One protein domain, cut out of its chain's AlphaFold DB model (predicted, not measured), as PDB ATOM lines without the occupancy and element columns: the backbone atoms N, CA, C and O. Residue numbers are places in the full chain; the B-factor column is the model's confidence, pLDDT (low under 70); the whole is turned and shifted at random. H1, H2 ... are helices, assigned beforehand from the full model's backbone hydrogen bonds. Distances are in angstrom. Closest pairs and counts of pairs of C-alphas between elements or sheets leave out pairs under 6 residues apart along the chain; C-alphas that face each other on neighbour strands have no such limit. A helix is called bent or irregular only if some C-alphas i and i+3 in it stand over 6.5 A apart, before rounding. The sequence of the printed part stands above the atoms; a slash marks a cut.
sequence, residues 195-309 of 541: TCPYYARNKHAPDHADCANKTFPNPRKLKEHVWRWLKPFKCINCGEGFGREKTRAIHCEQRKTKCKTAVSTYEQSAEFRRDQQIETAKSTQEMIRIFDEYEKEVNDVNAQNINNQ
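Overview. This is residues 195 to 309 of the 541 residues of an uncharacterized protein of Morchella conica CCBAS932 (UniProt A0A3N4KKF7). A helical hairpin, H5 and the much longer H6, makes one layer; H1 and H3 pack on it near its turn, with H2 beside H1. H4 sits away from the other helices between two long links, and residues 299 to 309 of H6 stick out. The printed part has 115 residues with six named helices, H1 to H6 in order, and no named strand: all helix. It is only just compact, close to loose, with a radius of gyration of the C-alphas of 15.8 A and spans of 42 by 29 by 24 A.

Along the chain. Find C-alpha 197 at (10.941, -7.406, -28.533), where H1 begins, running to residue 201. H2, residues 206 to 211, is irregular, with C-alphas 207 and 210 8.0 A apart. H3, residues 219 to 230, is 16.0 A long; H4 is residues 245 to 251; H5, residues 270 to 280, is 15.6 A. H6, residues 284 to 309, runs 37.8 A to C-alpha 309 at (28.563, 20.447, -34.197).

Arrangement. H3, H5 and H6 form an up and down bundle, each running against the one before. In the hairpin H5 and H6, at a shallow tilt of 8 degrees, the closest C-alphas are Ile 278 and Met 287, 6.6 A. H3 touches H5 with residues 219 to 223 alone, closest at C-alphas 219 and 278, 6.2 A, at a steep tilt of 45 degrees. H1 touches H6 at C-alphas 197 and 288, 5.2 A, and H2 at C-alphas 199 and 208, 5.9 A. H4 touches no helix. O i to N i+4 pairs are all within hydrogen-bond range in H1, H4, H5 and H6, 7 of 8 in H3 and 0 of 2 in H2, where 1 of 3 O i to N i+3 pairs is.

Size, cuts and confidence. The farthest C-alphas, His 204 and Lys 258, are 45.1 A apart. The printed part has no cut; H3 to H4 and H4 to H5 are long links. Residues 254 to 264 and 309 have pLDDT under 70.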
ATOM      1  N   THR A 195       9.906 -13.263 -25.115       93.44
ATOM      2  CA  THR A 195      10.145 -13.321 -26.565       93.44
ATOM      3  C   THR A 195      10.937 -12.098 -27.000       93.44
ATOM      4  O   THR A 195      10.918 -11.078 -26.317       93.44
ATOM      5  N   CYS A 196      11.644 -12.177 -28.127       93.75
ATOM      6  CA  CYS A 196      12.390 -11.030 -28.644       93.75
ATOM      7  C   CYS A 196      11.455  -9.823 -28.910       93.75
ATOM      8  O   CYS A 196      10.509  -9.980 -29.684       93.75
ATOM      9  N   PRO A 197      11.704  -8.639 -28.311       90.62
ATOM     10  CA  PRO A 197      10.941  -7.406 -28.533       90.62
ATOM     11  C   PRO A 197      10.785  -7.022 -30.007       90.62
ATOM     12  O   PRO A 197       9.682  -6.708 -30.444       90.62
ATOM     13  N   TYR A 198      11.864  -7.116 -30.787       89.31
ATOM     14  CA  TYR A 198      11.880  -6.736 -32.204       89.31
ATOM     15  C   TYR A 198      11.016  -7.661 -33.053       89.31
ATOM     16  O   TYR A 198      10.181  -7.193 -33.822       89.31
ATOM     17  N   TYR A 199      11.127  -8.971 -32.829       90.75
ATOM     18  CA  TYR A 199      10.258  -9.949 -33.478       90.75
ATOM     19  C   TYR A 199       8.791  -9.800 -33.045       90.75
ATOM     20  O   TYR A 199       7.879  -9.924 -33.858       90.75
ATOM     21  N   ALA A 200       8.545  -9.509 -31.763       89.31
ATOM     22  CA  ALA A 200       7.195  -9.291 -31.251       89.31
ATOM     23  C   ALA A 200       6.534  -8.045 -31.865       89.31
ATOM     24  O   ALA A 200       5.333  -8.072 -32.135       89.31
ATOM     25  N   ARG A 201       7.314  -6.982 -32.108       88.25
ATOM     26  CA  ARG A 201       6.858  -5.746 -32.759       88.25
ATOM     27  C   ARG A 201       6.644  -5.931 -34.256       88.25
ATOM     28  O   ARG A 201       5.645  -5.457 -34.786       88.25
ATOM     29  N   ASN A 202       7.566  -6.615 -34.930       89.25
ATOM     30  CA  ASN A 202       7.499  -6.845 -36.364       89.25
ATOM     31  C   ASN A 202       7.897  -8.287 -36.704       89.25
ATOM     32  O   ASN A 202       9.067  -8.605 -36.914       89.25
ATOM     33  N   LYS A 203       6.890  -9.159 -36.812       86.81
ATOM     34  CA  LYS A 203       7.074 -10.583 -37.141       86.81
ATOM     35  C   LYS A 203       7.692 -10.817 -38.525       86.81
ATOM     36  O   LYS A 203       8.189 -11.908 -38.781       86.81
ATOM     37  N   HIS A 204       7.641  -9.819 -39.407       81.44
ATOM     38  CA  HIS A 204       8.120  -9.907 -40.786       81.44
ATOM     39  C   HIS A 204       9.466  -9.208 -41.005       81.44
ATOM     40  O   HIS A 204       9.936  -9.151 -42.140       81.44
ATOM     41  N   ALA A 205      10.093  -8.674 -39.953       79.62
ATOM     42  CA  ALA A 205      11.377  -8.002 -40.082       79.62
ATOM     43  C   ALA A 205      12.486  -9.030 -40.422       79.62
ATOM     44  O   ALA A 205      12.677  -9.997 -39.671       79.62
ATOM     45  N   PRO A 206      13.194  -8.883 -41.562       79.44
ATOM     46  CA  PRO A 206      14.157  -9.883 -42.036       79.44
ATOM     47  C   PRO A 206      15.409  -9.983 -41.151       79.44
ATOM     48  O   PRO A 206      16.058 -11.024 -41.108       79.44
ATOM     49  N   ASP A 207      15.724  -8.922 -40.414       79.25
ATOM     50  CA  ASP A 207      16.834  -8.802 -39.467       79.25
ATOM     51  C   ASP A 207      16.654  -9.643 -38.189       79.25
ATOM     52  O   ASP A 207      17.638  -9.952 -37.520       79.25
ATOM     53  N   HIS A 208      15.425 -10.077 -37.887       80.62
ATOM     54  CA  HIS A 208      15.091 -10.881 -36.706       80.62
ATOM     55  C   HIS A 208      14.325 -12.177 -37.025       80.62
ATOM     56  O   HIS A 208      13.691 -12.764 -36.143       80.62
ATOM     57  N   ALA A 209      14.406 -12.683 -38.260       84.94
ATOM     58  CA  ALA A 209      13.743 -13.930 -38.659       84.94
ATOM     59  C   ALA A 209      14.180 -15.145 -37.811       84.94
ATOM     60  O   ALA A 209      13.388 -16.041 -37.514       84.94
ATOM     61  N   ASP A 210      15.430 -15.153 -37.341       86.50
ATOM     62  CA  ASP A 210      15.978 -16.213 -36.491       86.50
ATOM     63  C   ASP A 210      15.428 -16.193 -35.046       86.50
ATOM     64  O   ASP A 210      15.692 -17.111 -34.263       86.50
ATOM     65  N   CYS A 211      14.679 -15.152 -34.674       89.06
ATOM     66  CA  CYS A 211      14.103 -14.964 -33.346       89.06
ATOM     67  C   CYS A 211      12.719 -15.615 -33.193       89.06
ATOM     68  O   CYS A 211      12.248 -15.751 -32.064       89.06
ATOM     69  N   ALA A 212      12.094 -16.056 -34.292       85.31
ATOM     70  CA  ALA A 212      10.691 -16.475 -34.339       85.31
ATOM     71  C   ALA A 212      10.306 -17.591 -33.356       85.31
ATOM     72  O   ALA A 212       9.197 -17.603 -32.827       85.31
ATOM     73  N   ASN A 213      11.251 -18.487 -33.070       85.50
ATOM     74  CA  ASN A 213      11.053 -19.646 -32.197       85.50
ATOM     75  C   ASN A 213      11.895 -19.573 -30.915       85.50
ATOM     76  O   ASN A 213      12.014 -20.559 -30.188       85.50
ATOM     77  N   LYS A 214      12.525 -18.424 -30.640       90.94
ATOM     78  CA  LYS A 214      13.389 -18.253 -29.472       90.94
ATOM     79  C   LYS A 214      12.582 -17.668 -28.326       90.94
ATOM     80  O   LYS A 214      12.159 -16.513 -28.362       90.94
ATOM     81  N   THR A 215      12.416 -18.473 -27.286       92.69
ATOM     82  CA  THR A 215      11.878 -18.031 -26.006       92.69
ATOM     83  C   THR A 215      12.982 -18.038 -24.956       92.69
ATOM     84  O   THR A 215      13.917 -18.841 -24.997       92.69
ATOM     85  N   PHE A 216      12.912 -17.097 -24.022       92.75
ATOM     86  CA  PHE A 216      13.942 -16.875 -23.020       92.75
ATOM     87  C   PHE A 216      13.346 -17.070 -21.628       92.75
ATOM     88  O   PHE A 216      12.331 -16.456 -21.308       92.75
ATOM     89  N   PRO A 217      13.971 -17.881 -20.763       90.19
ATOM     90  CA  PRO A 217      13.442 -18.144 -19.425       90.19
ATOM     91  C   PRO A 217      13.655 -16.978 -18.449       90.19
ATOM     92  O   PRO A 217      13.112 -16.990 -17.351       90.19
ATOM     93  N   ASN A 218      14.491 -15.996 -18.800       90.81
ATOM     94  CA  ASN A 218      14.877 -14.896 -17.919       90.81
ATOM     95  C   ASN A 218      15.120 -13.614 -18.742       90.81
ATOM     96  O   ASN A 218      15.735 -13.704 -19.816       90.81
ATOM     97  N   PRO A 219      14.716 -12.430 -18.242       91.00
ATOM     98  CA  PRO A 219      14.907 -11.160 -18.941       91.00
ATOM     99  C   PRO A 219      16.383 -10.837 -19.230       91.00
ATOM    100  O   PRO A 219      16.694 -10.315 -20.298       91.00
ATOM    101  N   ARG A 220      17.334 -11.241 -18.375       89.62
ATOM    102  CA  ARG A 220      18.780 -11.083 -18.625       89.62
ATOM    103  C   ARG A 220      19.234 -11.844 -19.876       89.62
ATOM    104  O   ARG A 220      20.049 -11.337 -20.644       89.62
ATOM    105  N   LYS A 221      18.699 -13.047 -20.116       91.62
ATOM    106  CA  LYS A 221      19.013 -13.828 -21.327       91.62
ATOM    107  C   LYS A 221      18.398 -13.207 -22.573       91.62
ATOM    108  O   LYS A 221      19.069 -13.153 -23.601       91.62
ATOM    109  N   LEU A 222      17.171 -12.700 -22.464       93.12
ATOM    110  CA  LEU A 222      16.554 -11.945 -23.548       93.12
ATOM    111  C   LEU A 222      17.380 -10.692 -23.884       93.12
ATOM    112  O   LEU A 222      17.663 -10.429 -25.048       93.12
ATOM    113  N   LYS A 223      17.822  -9.953 -22.868       91.50
ATOM    114  CA  LYS A 223      18.665  -8.768 -23.025       91.50
ATOM    115  C   LYS A 223      19.972  -9.063 -23.751       91.50
ATOM    116  O   LYS A 223      20.312  -8.364 -24.699       91.50
ATOM    117  N   GLU A 224      20.690 -10.109 -23.344       89.88
ATOM    118  CA  GLU A 224      21.920 -10.524 -24.028       89.88
ATOM    119  C   GLU A 224      21.676 -10.870 -25.503       89.88
ATOM    120  O   GLU A 224      22.515 -10.565 -26.353       89.88
ATOM    121  N   HIS A 225      20.539 -11.501 -25.805       91.12
ATOM    122  CA  HIS A 225      20.136 -11.795 -27.174       91.12
ATOM    123  C   HIS A 225      19.875 -10.514 -27.975       91.12
ATOM    124  O   HIS A 225      20.445 -10.358 -29.050       91.12
ATOM    125  N   VAL A 226      19.092  -9.578 -27.434       90.38
ATOM    126  CA  VAL A 226      18.777  -8.292 -28.076       90.38
ATOM    127  C   VAL A 226      20.037  -7.465 -28.332       90.38
ATOM    128  O   VAL A 226      20.264  -6.983 -29.440       90.38
ATOM    129  N   TRP A 227      20.916  -7.346 -27.337       88.81
ATOM    130  CA  TRP A 227      22.142  -6.558 -27.462       88.81
ATOM    131  C   TRP A 227      23.109  -7.093 -28.516       88.81
ATOM    132  O   TRP A 227      23.872  -6.321 -29.091       88.81
ATOM    133  N   ARG A 228      23.079  -8.396 -28.817       87.31
ATOM    134  CA  ARG A 228      23.883  -8.964 -29.906       87.31
ATOM    135  C   ARG A 228      23.499  -8.395 -31.278       87.31
ATOM    136  O   ARG A 228      24.370  -8.348 -32.145       87.31
ATOM    137  N   TRP A 229      22.251  -7.961 -31.441       85.06
ATOM    138  CA  TRP A 229      21.724  -7.361 -32.667       85.06
ATOM    139  C   TRP A 229      21.870  -5.843 -32.668       85.06
ATOM    140  O   TRP A 229      22.501  -5.304 -33.570       85.06
ATOM    141  N   LEU A 230      21.396  -5.172 -31.612       84.69
ATOM    142  CA  LEU A 230      21.481  -3.710 -31.498       84.69
ATOM    143  C   LEU A 230      22.913  -3.193 -31.438       84.69
ATOM    144  O   LEU A 230      23.183  -2.075 -31.866       84.69
ATOM    145  N   LYS A 231      23.825  -4.001 -30.883       90.12
ATOM    146  CA  LYS A 231      25.242  -3.662 -30.745       90.12
ATOM    147  C   LYS A 231      25.448  -2.237 -30.192       90.12
ATOM    148  O   LYS A 231      26.114  -1.420 -30.833       90.12
ATOM    149  N   PRO A 232      24.895  -1.937 -29.002       86.56
ATOM    150  CA  PRO A 232      24.852  -0.577 -28.462       86.56
ATOM    151  C   PRO A 232      26.239   0.046 -28.253       86.56
ATOM    152  O   PRO A 232      26.402   1.263 -28.296       86.56
ATOM    153  N   PHE A 233      27.265  -0.782 -28.052       86.69
ATOM    154  CA  PHE A 233      28.617  -0.324 -27.760       86.69
ATOM    155  C   PHE A 233      29.425  -0.218 -29.050       86.69
ATOM    156  O   PHE A 233      29.983  -1.211 -29.507       86.69
ATOM    157  N   LYS A 234      29.523   0.977 -29.636       85.56
ATOM    158  CA  LYS A 234      30.353   1.215 -30.830       85.56
ATOM    159  C   LYS A 234      31.783   1.606 -30.458       85.56
ATOM    160  O   LYS A 234      31.995   2.334 -29.485       85.56
ATOM    161  N   CYS A 235      32.760   1.094 -31.201       84.25
ATOM    162  CA  CYS A 235      34.152   1.531 -31.122       84.25
ATOM    163  C   CYS A 235      34.294   2.911 -31.773       84.25
ATOM    164  O   CYS A 235      33.872   3.101 -32.908       84.25
ATOM    165  N   ILE A 236      34.912   3.861 -31.068       80.44
ATOM    166  CA  ILE A 236      35.103   5.234 -31.565       80.44
ATOM    167  C   ILE A 236      36.059   5.258 -32.768       80.44
ATOM    168  O   ILE A 236      35.872   6.051 -33.680       80.44
ATOM    169  N   ASN A 237      37.046   4.358 -32.799       76.06
ATOM    170  CA  ASN A 237      38.091   4.375 -33.824       76.06
ATOM    171  C   ASN A 237      37.644   3.737 -35.148       76.06
ATOM    172  O   ASN A 237      37.997   4.235 -36.209       76.06
ATOM    173  N   CYS A 238      36.902   2.626 -35.100       82.88
ATOM    174  CA  CYS A 238      36.501   1.881 -36.303       82.88
ATOM    175  C   CYS A 238      34.991   1.919 -36.588       82.88
ATOM    176  O   CYS A 238      34.556   1.423 -37.623       82.88
ATOM    177  N   GLY A 239      34.175   2.442 -35.667       83.12
ATOM    178  CA  GLY A 239      32.714   2.464 -35.780       83.12
ATOM    179  C   GLY A 239      32.022   1.109 -35.569       83.12
ATOM    180  O   GLY A 239      30.791   1.056 -35.556       83.12
ATOM    181  N   GLU A 240      32.766   0.014 -35.377       84.31
ATOM    182  CA  GLU A 240      32.185  -1.324 -35.227       84.31
ATOM    183  C   GLU A 240      31.352  -1.426 -33.941       84.31
ATOM    184  O   GLU A 240      31.786  -1.030 -32.856       84.31
ATOM    185  N   GLY A 241      30.133  -1.956 -34.066       86.00
ATOM    186  CA  GLY A 241      29.217  -2.171 -32.951       86.00
ATOM    187  C   GLY A 241      29.420  -3.522 -32.260       86.00
ATOM    188  O   GLY A 241      29.501  -4.574 -32.905       86.00
ATOM    189  N   PHE A 242      29.376  -3.508 -30.930       87.75
ATOM    190  CA  PHE A 242      29.499  -4.674 -30.062       87.75
ATOM    191  C   PHE A 242      28.279  -4.817 -29.153       87.75
ATOM    192  O   PHE A 242      27.750  -3.848 -28.614       87.75
ATOM    193  N   GLY A 243      27.854  -6.063 -28.926       86.94
ATOM    194  CA  GLY A 243      26.736  -6.366 -28.026       86.94
ATOM    195  C   GLY A 243      27.087  -6.345 -26.538       86.94
ATOM    196  O   GLY A 243      26.205  -6.433 -25.691       86.94
ATOM    197  N   ARG A 244      28.374  -6.259 -26.186       87.25
ATOM    198  CA  ARG A 244      28.827  -6.109 -24.798       87.25
ATOM    199  C   ARG A 244      29.986  -5.126 -24.734       87.25
ATOM    200  O   ARG A 244      30.897  -5.192 -25.564       87.25
ATOM    201  N   GLU A 245      30.004  -4.319 -23.682       84.75
ATOM    202  CA  GLU A 245      31.077  -3.360 -23.422       84.75
ATOM    203  C   GLU A 245      32.446  -4.044 -23.340       84.75
ATOM    204  O   GLU A 245      33.403  -3.646 -23.992       84.75
ATOM    205  N   LYS A 246      32.524  -5.174 -22.629       85.69
ATOM    206  CA  LYS A 246      33.769  -5.944 -22.494       85.69
ATOM    207  C   LYS A 246      34.356  -6.366 -23.846       85.69
ATOM    208  O   LYS A 246      35.572  -6.365 -23.999       85.69
ATOM    209  N   THR A 247      33.518  -6.740 -24.816       87.44
ATOM    210  CA  THR A 247      33.984  -7.086 -26.171       87.44
ATOM    211  C   THR A 247      34.492  -5.869 -26.930       87.44
ATOM    212  O   THR A 247      35.536  -5.979 -27.566       87.44
ATOM    213  N   ARG A 248      33.828  -4.712 -26.799       90.44
ATOM    214  CA  ARG A 248      34.330  -3.445 -27.344       90.44
ATOM    215  C   ARG A 248      35.691  -3.089 -26.742       90.44
ATOM    216  O   ARG A 248      36.630  -2.834 -27.479       90.44
ATOM    217  N   ALA A 249      35.823  -3.137 -25.418       86.00
ATOM    218  CA  ALA A 249      37.066  -2.804 -24.724       86.00
ATOM    219  C   ALA A 249      38.242  -3.712 -25.130       86.00
ATOM    220  O   ALA A 249      39.377  -3.252 -25.237       86.00
ATOM    221  N   ILE A 250      37.981  -5.003 -25.382       86.00
ATOM    222  CA  ILE A 250      38.990  -5.931 -25.917       86.00
ATOM    223  C   ILE A 250      39.362  -5.557 -27.357       86.00
ATOM    224  O   ILE A 250      40.546  -5.558 -27.681       86.00
ATOM    225  N   HIS A 251      38.372  -5.242 -28.198       83.44
ATOM    226  CA  HIS A 251      38.592  -4.836 -29.588       83.44
ATOM    227  C   HIS A 251      39.422  -3.549 -29.692       83.44
ATOM    228  O   HIS A 251      40.352  -3.495 -30.484       83.44
ATOM    229  N   CYS A 252      39.155  -2.546 -28.854       81.00
ATOM    230  CA  CYS A 252      39.903  -1.285 -28.836       81.00
ATOM    231  C   CYS A 252      41.333  -1.406 -28.259       81.00
ATOM    232  O   CYS A 252      41.927  -0.388 -27.919       81.00
ATOM    233  N   GLU A 253      41.858  -2.620 -28.053       71.69
ATOM    234  CA  GLU A 253      43.155  -2.910 -27.412       71.69
ATOM    235  C   GLU A 253      43.346  -2.304 -26.005       71.69
ATOM    236  O   GLU A 253      44.419  -2.402 -25.399       71.69
ATOM    237  N   GLN A 254      42.277  -1.780 -25.403       59.12
ATOM    238  CA  GLN A 254      42.270  -1.105 -24.101       59.12
ATOM    239  C   GLN A 254      42.508  -2.043 -22.905       59.12
ATOM    240  O   GLN A 254      42.330  -1.667 -21.748       59.12
ATOM    241  N   ARG A 255      42.974  -3.270 -23.155       52.53
ATOM    242  CA  ARG A 255      43.557  -4.138 -22.128       52.53
ATOM    243  C   ARG A 255      45.061  -3.944 -21.923       52.53
ATOM    244  O   ARG A 255      45.561  -4.474 -20.935       52.53
ATOM    245  N   LYS A 256      45.787  -3.224 -22.795       46.75
ATOM    246  CA  LYS A 256      47.252  -3.054 -22.652       46.75
ATOM    247  C   LYS A 256      47.733  -1.619 -22.445       46.75
ATOM    248  O   LYS A 256      48.788  -1.435 -21.846       46.75
ATOM    249  N   THR A 257      46.963  -0.608 -22.827       39.72
ATOM    250  CA  THR A 257      47.206   0.776 -22.406       39.72
ATOM    251  C   THR A 257      46.168   1.135 -21.356       39.72
ATOM    252  O   THR A 257      44.973   0.919 -21.548       39.72
ATOM    253  N   LYS A 258      46.637   1.597 -20.191       40.06
ATOM    254  CA  LYS A 258      45.798   2.011 -19.065       40.06
ATOM    255  C   LYS A 258      44.750   2.987 -19.596       40.06
ATOM    256  O   LYS A 258      45.069   4.148 -19.838       40.06
ATOM    257  N   CYS A 259      43.509   2.533 -19.770       38.81
ATOM    258  CA  CYS A 259      42.393   3.458 -19.781       38.81
ATOM    259  C   CYS A 259      42.529   4.257 -18.503       38.81
ATOM    260  O   CYS A 259      42.500   3.689 -17.411       38.81
ATOM    261  N   LYS A 260      42.741   5.563 -18.648       38.12
ATOM    262  CA  LYS A 260      42.500   6.508 -17.572       38.12
ATOM    263  C   LYS A 260      41.029   6.288 -17.247       38.12
ATOM    264  O   LYS A 260      40.165   6.691 -18.016       38.12
ATOM    265  N   THR A 261      40.765   5.474 -16.230       38.50
ATOM    266  CA  THR A 261      39.420   5.128 -15.795       38.50
ATOM    267  C   THR A 261      38.770   6.447 -15.436       38.50
ATOM    268  O   THR A 261      39.029   6.993 -14.365       38.50
ATOM    269  N   ALA A 262      37.971   6.995 -16.349       45.16
ATOM    270  CA  ALA A 262      36.916   7.884 -15.937       45.16
ATOM    271  C   ALA A 262      36.114   7.049 -14.942       45.16
ATOM    272  O   ALA A 262      35.581   5.995 -15.296       45.16
ATOM    273  N   VAL A 263      36.153   7.451 -13.674       46.66
ATOM    274  CA  VAL A 263      35.391   6.828 -12.596       46.66
ATOM    275  C   VAL A 263      33.934   7.234 -12.813       46.66
ATOM    276  O   VAL A 263      33.367   8.031 -12.080       46.66
ATOM    277  N   SER A 264      33.338   6.746 -13.897       55.00
ATOM    278  CA  SER A 264      31.897   6.619 -13.981       55.00
ATOM    279  C   SER A 264      31.574   5.436 -13.083       55.00
ATOM    280  O   SER A 264      31.839   4.279 -13.424       55.00
ATOM    281  N   THR A 265      31.118   5.725 -11.868       72.81
ATOM    282  CA  THR A 265      30.569   4.696 -10.995       72.81
ATOM    283  C   THR A 265      29.311   4.181 -11.679       72.81
ATOM    284  O   THR A 265      28.295   4.868 -11.767       72.81
ATOM    285  N   TYR A 266      29.404   2.969 -12.225       78.56
ATOM    286  CA  TYR A 266      28.305   2.286 -12.905       78.56
ATOM    287  C   TYR A 266      26.984   2.421 -12.132       78.56
ATOM    288  O   TYR A 266      25.961   2.708 -12.735       78.56
ATOM    289  N   GLU A 267      27.030   2.351 -10.801       82.50
ATOM    290  CA  GLU A 267      25.896   2.469  -9.874       82.50
ATOM    291  C   GLU A 267      25.036   3.741 -10.013       82.50
ATOM    292  O   GLU A 267      23.894   3.746  -9.564       82.50
ATOM    293  N   GLN A 268      25.529   4.812 -10.642       81.00
ATOM    294  CA  GLN A 268      24.760   6.047 -10.875       81.00
ATOM    295  C   GLN A 268      24.472   6.313 -12.360       81.00
ATOM    296  O   GLN A 268      23.876   7.327 -12.718       81.00
ATOM    297  N   SER A 269      24.894   5.404 -13.237       84.62
ATOM    298  CA  SER A 269      24.750   5.551 -14.684       84.62
ATOM    299  C   SER A 269      23.321   5.267 -15.171       84.62
ATOM    300  O   SER A 269      22.535   4.569 -14.520       84.62
ATOM    301  N   ALA A 270      22.968   5.791 -16.350       86.31
ATOM    302  CA  ALA A 270      21.710   5.446 -17.018       86.31
ATOM    303  C   ALA A 270      21.654   3.944 -17.356       86.31
ATOM    304  O   ALA A 270      20.596   3.325 -17.255       86.31
ATOM    305  N   GLU A 271      22.805   3.339 -17.664       84.31
ATOM    306  CA  GLU A 271      22.960   1.901 -17.879       84.31
ATOM    307  C   GLU A 271      22.518   1.095 -16.658       84.31
ATOM    308  O   GLU A 271      21.761   0.142 -16.805       84.31
ATOM    309  N   PHE A 272      22.934   1.484 -15.452       88.19
ATOM    310  CA  PHE A 272      22.563   0.763 -14.233       88.19
ATOM    311  C   PHE A 272      21.063   0.820 -13.943       88.19
ATOM    312  O   PHE A 272      20.467  -0.205 -13.606       88.19
ATOM    313  N   ARG A 273      20.425   1.983 -14.138       90.38
ATOM    314  CA  ARG A 273      18.964   2.114 -13.995       90.38
ATOM    315  C   ARG A 273      18.225   1.197 -14.972       90.38
ATOM    316  O   ARG A 273      17.311   0.484 -14.562       90.38
ATOM    317  N   ARG A 274      18.665   1.144 -16.234       90.25
ATOM    318  CA  ARG A 274      18.116   0.221 -17.242       90.25
ATOM    319  C   ARG A 274      18.347  -1.240 -16.865       90.25
ATOM    320  O   ARG A 274      17.449  -2.065 -16.992       90.25
ATOM    321  N   ASP A 275      19.529  -1.575 -16.361       88.19
ATOM    322  CA  ASP A 275      19.852  -2.927 -15.910       88.19
ATOM    323  C   ASP A 275      18.930  -3.383 -14.772       88.19
ATOM    324  O   ASP A 275      18.422  -4.504 -14.819       88.19
ATOM    325  N   GLN A 276      18.628  -2.496 -13.823       91.81
ATOM    326  CA  GLN A 276      17.677  -2.754 -12.742       91.81
ATOM    327  C   GLN A 276      16.234  -2.919 -13.254       91.81
ATOM    328  O   GLN A 276      15.513  -3.817 -12.811       91.81
ATOM    329  N   GLN A 277      15.808  -2.096 -14.217       94.62
ATOM    330  CA  GLN A 277      14.499  -2.247 -14.865       94.62
ATOM    331  C   GLN A 277      14.385  -3.593 -15.594       94.62
ATOM    332  O   GLN A 277      13.360  -4.264 -15.507       94.62
ATOM    333  N   ILE A 278      15.450  -4.043 -16.263       91.69
ATOM    334  CA  ILE A 278      15.458  -5.338 -16.954       91.69
ATOM    335  C   ILE A 278      15.410  -6.498 -15.957       91.69
ATOM    336  O   ILE A 278      14.711  -7.480 -16.193       91.69
ATOM    337  N   GLU A 279      16.128  -6.410 -14.837       90.81
ATOM    338  CA  GLU A 279      16.083  -7.445 -13.795       90.81
ATOM    339  C   GLU A 279      14.711  -7.544 -13.119       90.81
ATOM    340  O   GLU A 279      14.313  -8.631 -12.699       90.81
ATOM    341  N   THR A 280      13.971  -6.435 -13.055       93.12
ATOM    342  CA  THR A 280      12.621  -6.385 -12.475       93.12
ATOM    343  C   THR A 280      11.502  -6.655 -13.483       93.12
ATOM    344  O   THR A 280      10.362  -6.861 -13.061       93.12
ATOM    345  N   ALA A 281      11.809  -6.721 -14.784       92.38
ATOM    346  CA  ALA A 281      10.829  -6.966 -15.835       92.38
ATOM    347  C   ALA A 281      10.205  -8.367 -15.718       92.38
ATOM    348  O   ALA A 281      10.886  -9.395 -15.707       92.38
ATOM    349  N   LYS A 282       8.875  -8.404 -15.679       92.19
ATOM    350  CA  LYS A 282       8.047  -9.609 -15.545       92.19
ATOM    351  C   LYS A 282       7.449 -10.062 -16.871       92.19
ATOM    352  O   LYS A 282       6.975 -11.189 -16.970       92.19
ATOM    353  N   SER A 283       7.447  -9.198 -17.888       92.69
ATOM    354  CA  SER A 283       6.837  -9.498 -19.186       92.69
ATOM    355  C   SER A 283       7.662  -9.006 -20.373       92.69
ATOM    356  O   SER A 283       8.455  -8.069 -20.268       92.69
ATOM    357  N   THR A 284       7.424  -9.599 -21.548       90.31
ATOM    358  CA  THR A 284       7.986  -9.097 -22.811       90.31
ATOM    359  C   THR A 284       7.571  -7.647 -23.082       90.31
ATOM    360  O   THR A 284       8.362  -6.888 -23.626       90.31
ATOM    361  N   GLN A 285       6.359  -7.237 -22.693       92.00
ATOM    362  CA  GLN A 285       5.876  -5.868 -22.919       92.00
ATOM    363  C   GLN A 285       6.655  -4.832 -22.105       92.00
ATOM    364  O   GLN A 285       6.970  -3.761 -22.612       92.00
ATOM    365  N   GLU A 286       7.020  -5.158 -20.865       92.88
ATOM    366  CA  GLU A 286       7.906  -4.302 -20.068       92.88
ATOM    367  C   GLU A 286       9.298  -4.216 -20.700       92.88
ATOM    368  O   GLU A 286       9.840  -3.123 -20.830       92.88
ATOM    369  N   MET A 287       9.832  -5.336 -21.198       91.94
ATOM    370  CA  MET A 287      11.103  -5.342 -21.932       91.94
ATOM    371  C   MET A 287      11.052  -4.478 -23.197       91.94
ATOM    372  O   MET A 287      11.988  -3.727 -23.446       91.94
ATOM    373  N   ILE A 288       9.964  -4.551 -23.972       92.81
ATOM    374  CA  ILE A 288       9.734  -3.702 -25.152       92.81
ATOM    375  C   ILE A 288       9.835  -2.222 -24.766       92.81
ATOM    376  O   ILE A 288      10.602  -1.493 -25.384       92.81
ATOM    377  N   ARG A 289       9.136  -1.800 -23.704       93.75
ATOM    378  CA  ARG A 289       9.158  -0.403 -23.238       93.75
ATOM    379  C   ARG A 289      10.553   0.057 -22.819       93.75
ATOM    380  O   ARG A 289      10.956   1.149 -23.196       93.75
ATOM    381  N   ILE A 290      11.291  -0.779 -22.083       92.75
ATOM    382  CA  ILE A 290      12.654  -0.450 -21.641       92.75
ATOM    383  C   ILE A 290      13.592  -0.270 -22.847       92.75
ATOM    384  O   ILE A 290      14.422   0.637 -22.858       92.75
ATOM    385  N   PHE A 291      13.473  -1.115 -23.878       91.25
ATOM    386  CA  PHE A 291      14.283  -0.960 -25.090       91.25
ATOM    387  C   PHE A 291      13.871   0.248 -25.937       91.25
ATOM    388  O   PHE A 291      14.751   0.894 -26.494       91.25
ATOM    389  N   ASP A 292      12.584   0.595 -25.988       90.88
ATOM    390  CA  ASP A 292      12.113   1.801 -26.687       90.88
ATOM    391  C   ASP A 292      12.620   3.084 -26.023       90.88
ATOM    392  O   ASP A 292      13.053   4.015 -26.703       90.88
ATOM    393  N   GLU A 293      12.625   3.121 -24.688       92.69
ATOM    394  CA  GLU A 293      13.221   4.221 -23.929       92.69
ATOM    395  C   GLU A 293      14.724   4.338 -24.223       92.69
ATOM    396  O   GLU A 293      15.214   5.433 -24.491       92.69
ATOM    397  N   TYR A 294      15.439   3.211 -24.287       90.25
ATOM    398  CA  TYR A 294      16.858   3.193 -24.646       90.25
ATOM    399  C   TYR A 294      17.135   3.717 -26.064       90.25
ATOM    400  O   TYR A 294      18.039   4.529 -26.256       90.25
ATOM    401  N   GLU A 295      16.381   3.261 -27.067       88.62
ATOM    402  CA  GLU A 295      16.541   3.741 -28.446       88.62
ATOM    403  C   GLU A 295      16.291   5.245 -28.541       88.62
ATOM    404  O   GLU A 295      17.027   5.954 -29.231       88.62
ATOM    405  N   LYS A 296      15.297   5.745 -27.801       90.75
ATOM    406  CA  LYS A 296      15.016   7.173 -27.717       90.75
ATOM    407  C   LYS A 296      16.177   7.947 -27.089       90.75
ATOM    408  O   LYS A 296      16.626   8.914 -27.693       90.75
ATOM    409  N   GLU A 297      16.711   7.499 -25.950       89.31
ATOM    410  CA  GLU A 297      17.874   8.131 -25.303       89.31
ATOM    411  C   GLU A 297      19.081   8.213 -26.251       89.31
ATOM    412  O   GLU A 297      19.724   9.256 -26.360       89.31
ATOM    413  N   VAL A 298      19.383   7.128 -26.972       85.19
ATOM    414  CA  VAL A 298      20.495   7.095 -27.936       85.19
ATOM    415  C   VAL A 298      20.263   8.075 -29.086       85.19
ATOM    416  O   VAL A 298      21.194   8.769 -29.501       85.19
ATOM    417  N   ASN A 299      19.035   8.146 -29.602       85.75
ATOM    418  CA  ASN A 299      18.683   9.062 -30.682       85.75
ATOM    419  C   ASN A 299      18.733  10.527 -30.229       85.75
ATOM    420  O   ASN A 299      19.263  11.358 -30.964       85.75
ATOM    421  N   ASP A 300      18.273  10.831 -29.015       89.38
ATOM    422  CA  ASP A 300      18.308  12.177 -28.437       89.38
ATOM    423  C   ASP A 300      19.756  12.654 -28.220       89.38
ATOM    424  O   ASP A 300      20.100  13.780 -28.582       89.38
ATOM    425  N   VAL A 301      20.643  11.786 -27.712       83.88
ATOM    426  CA  VAL A 301      22.081  12.092 -27.567       83.88
ATOM    427  C   VAL A 301      22.734  12.340 -28.929       83.88
ATOM    428  O   VAL A 301      23.517  13.280 -29.081       83.88
ATOM    429  N   ASN A 302      22.404  11.533 -29.941       80.44
ATOM    430  CA  ASN A 302      22.917  11.744 -31.295       80.44
ATOM    431  C   ASN A 302      22.415  13.068 -31.890       80.44
ATOM    432  O   ASN A 302      23.214  13.808 -32.460       80.44
ATOM    433  N   ALA A 303      21.134  13.404 -31.714       83.12
ATOM    434  CA  ALA A 303      20.561  14.665 -32.183       83.12
ATOM    435  C   ALA A 303      21.210  15.884 -31.502       83.12
ATOM    436  O   ALA A 303      21.533  16.868 -32.166       83.12
ATOM    437  N   GLN A 304      21.467  15.810 -30.191       82.25
ATOM    438  CA  GLN A 304      22.177  16.865 -29.458       82.25
ATOM    439  C   GLN A 304      23.624  17.036 -29.939       82.25
ATOM    440  O   GLN A 304      24.084  18.168 -30.091       82.25
ATOM    441  N   ASN A 305      24.334  15.940 -30.215       79.50
ATOM    442  CA  ASN A 305      25.702  16.001 -30.736       79.50
ATOM    443  C   ASN A 305      25.766  16.646 -32.129       79.50
ATOM    444  O   ASN A 305      26.651  17.466 -32.364       79.50
ATOM    445  N   ILE A 306      24.816  16.331 -33.017       79.06
ATOM    446  CA  ILE A 306      24.725  16.935 -34.357       79.06
ATOM    447  C   ILE A 306      24.468  18.445 -34.249       79.06
ATOM    448  O   ILE A 306      25.227  19.238 -34.803       79.06
ATOM    449  N   ASN A 307      23.479  18.860 -33.447       77.75
ATOM    450  CA  ASN A 307      23.154  20.280 -33.263       77.75
ATOM    451  C   ASN A 307      24.317  21.089 -32.657       77.75
ATOM    452  O   ASN A 307      24.523  22.251 -33.010       77.75
ATOM    453  N   ASN A 308      25.096  20.495 -31.749       71.94
ATOM    454  CA  ASN A 308      26.270  21.158 -31.177       71.94
ATOM    455  C   ASN A 308      27.401  21.319 -32.204       71.94
ATOM    456  O   ASN A 308      28.099  22.330 -32.177       71.94
ATOM    457  N   GLN A 309      27.557  20.376 -33.136       67.00
ATOM    458  CA  GLN A 309      28.563  20.447 -34.197       67.00
ATOM    459  C   GLN A 309      28.237  21.534 -35.239       67.00
ATOM    460  O   GLN A 309      29.134  22.248 -35.691       67.00
TER     461      GLN A 309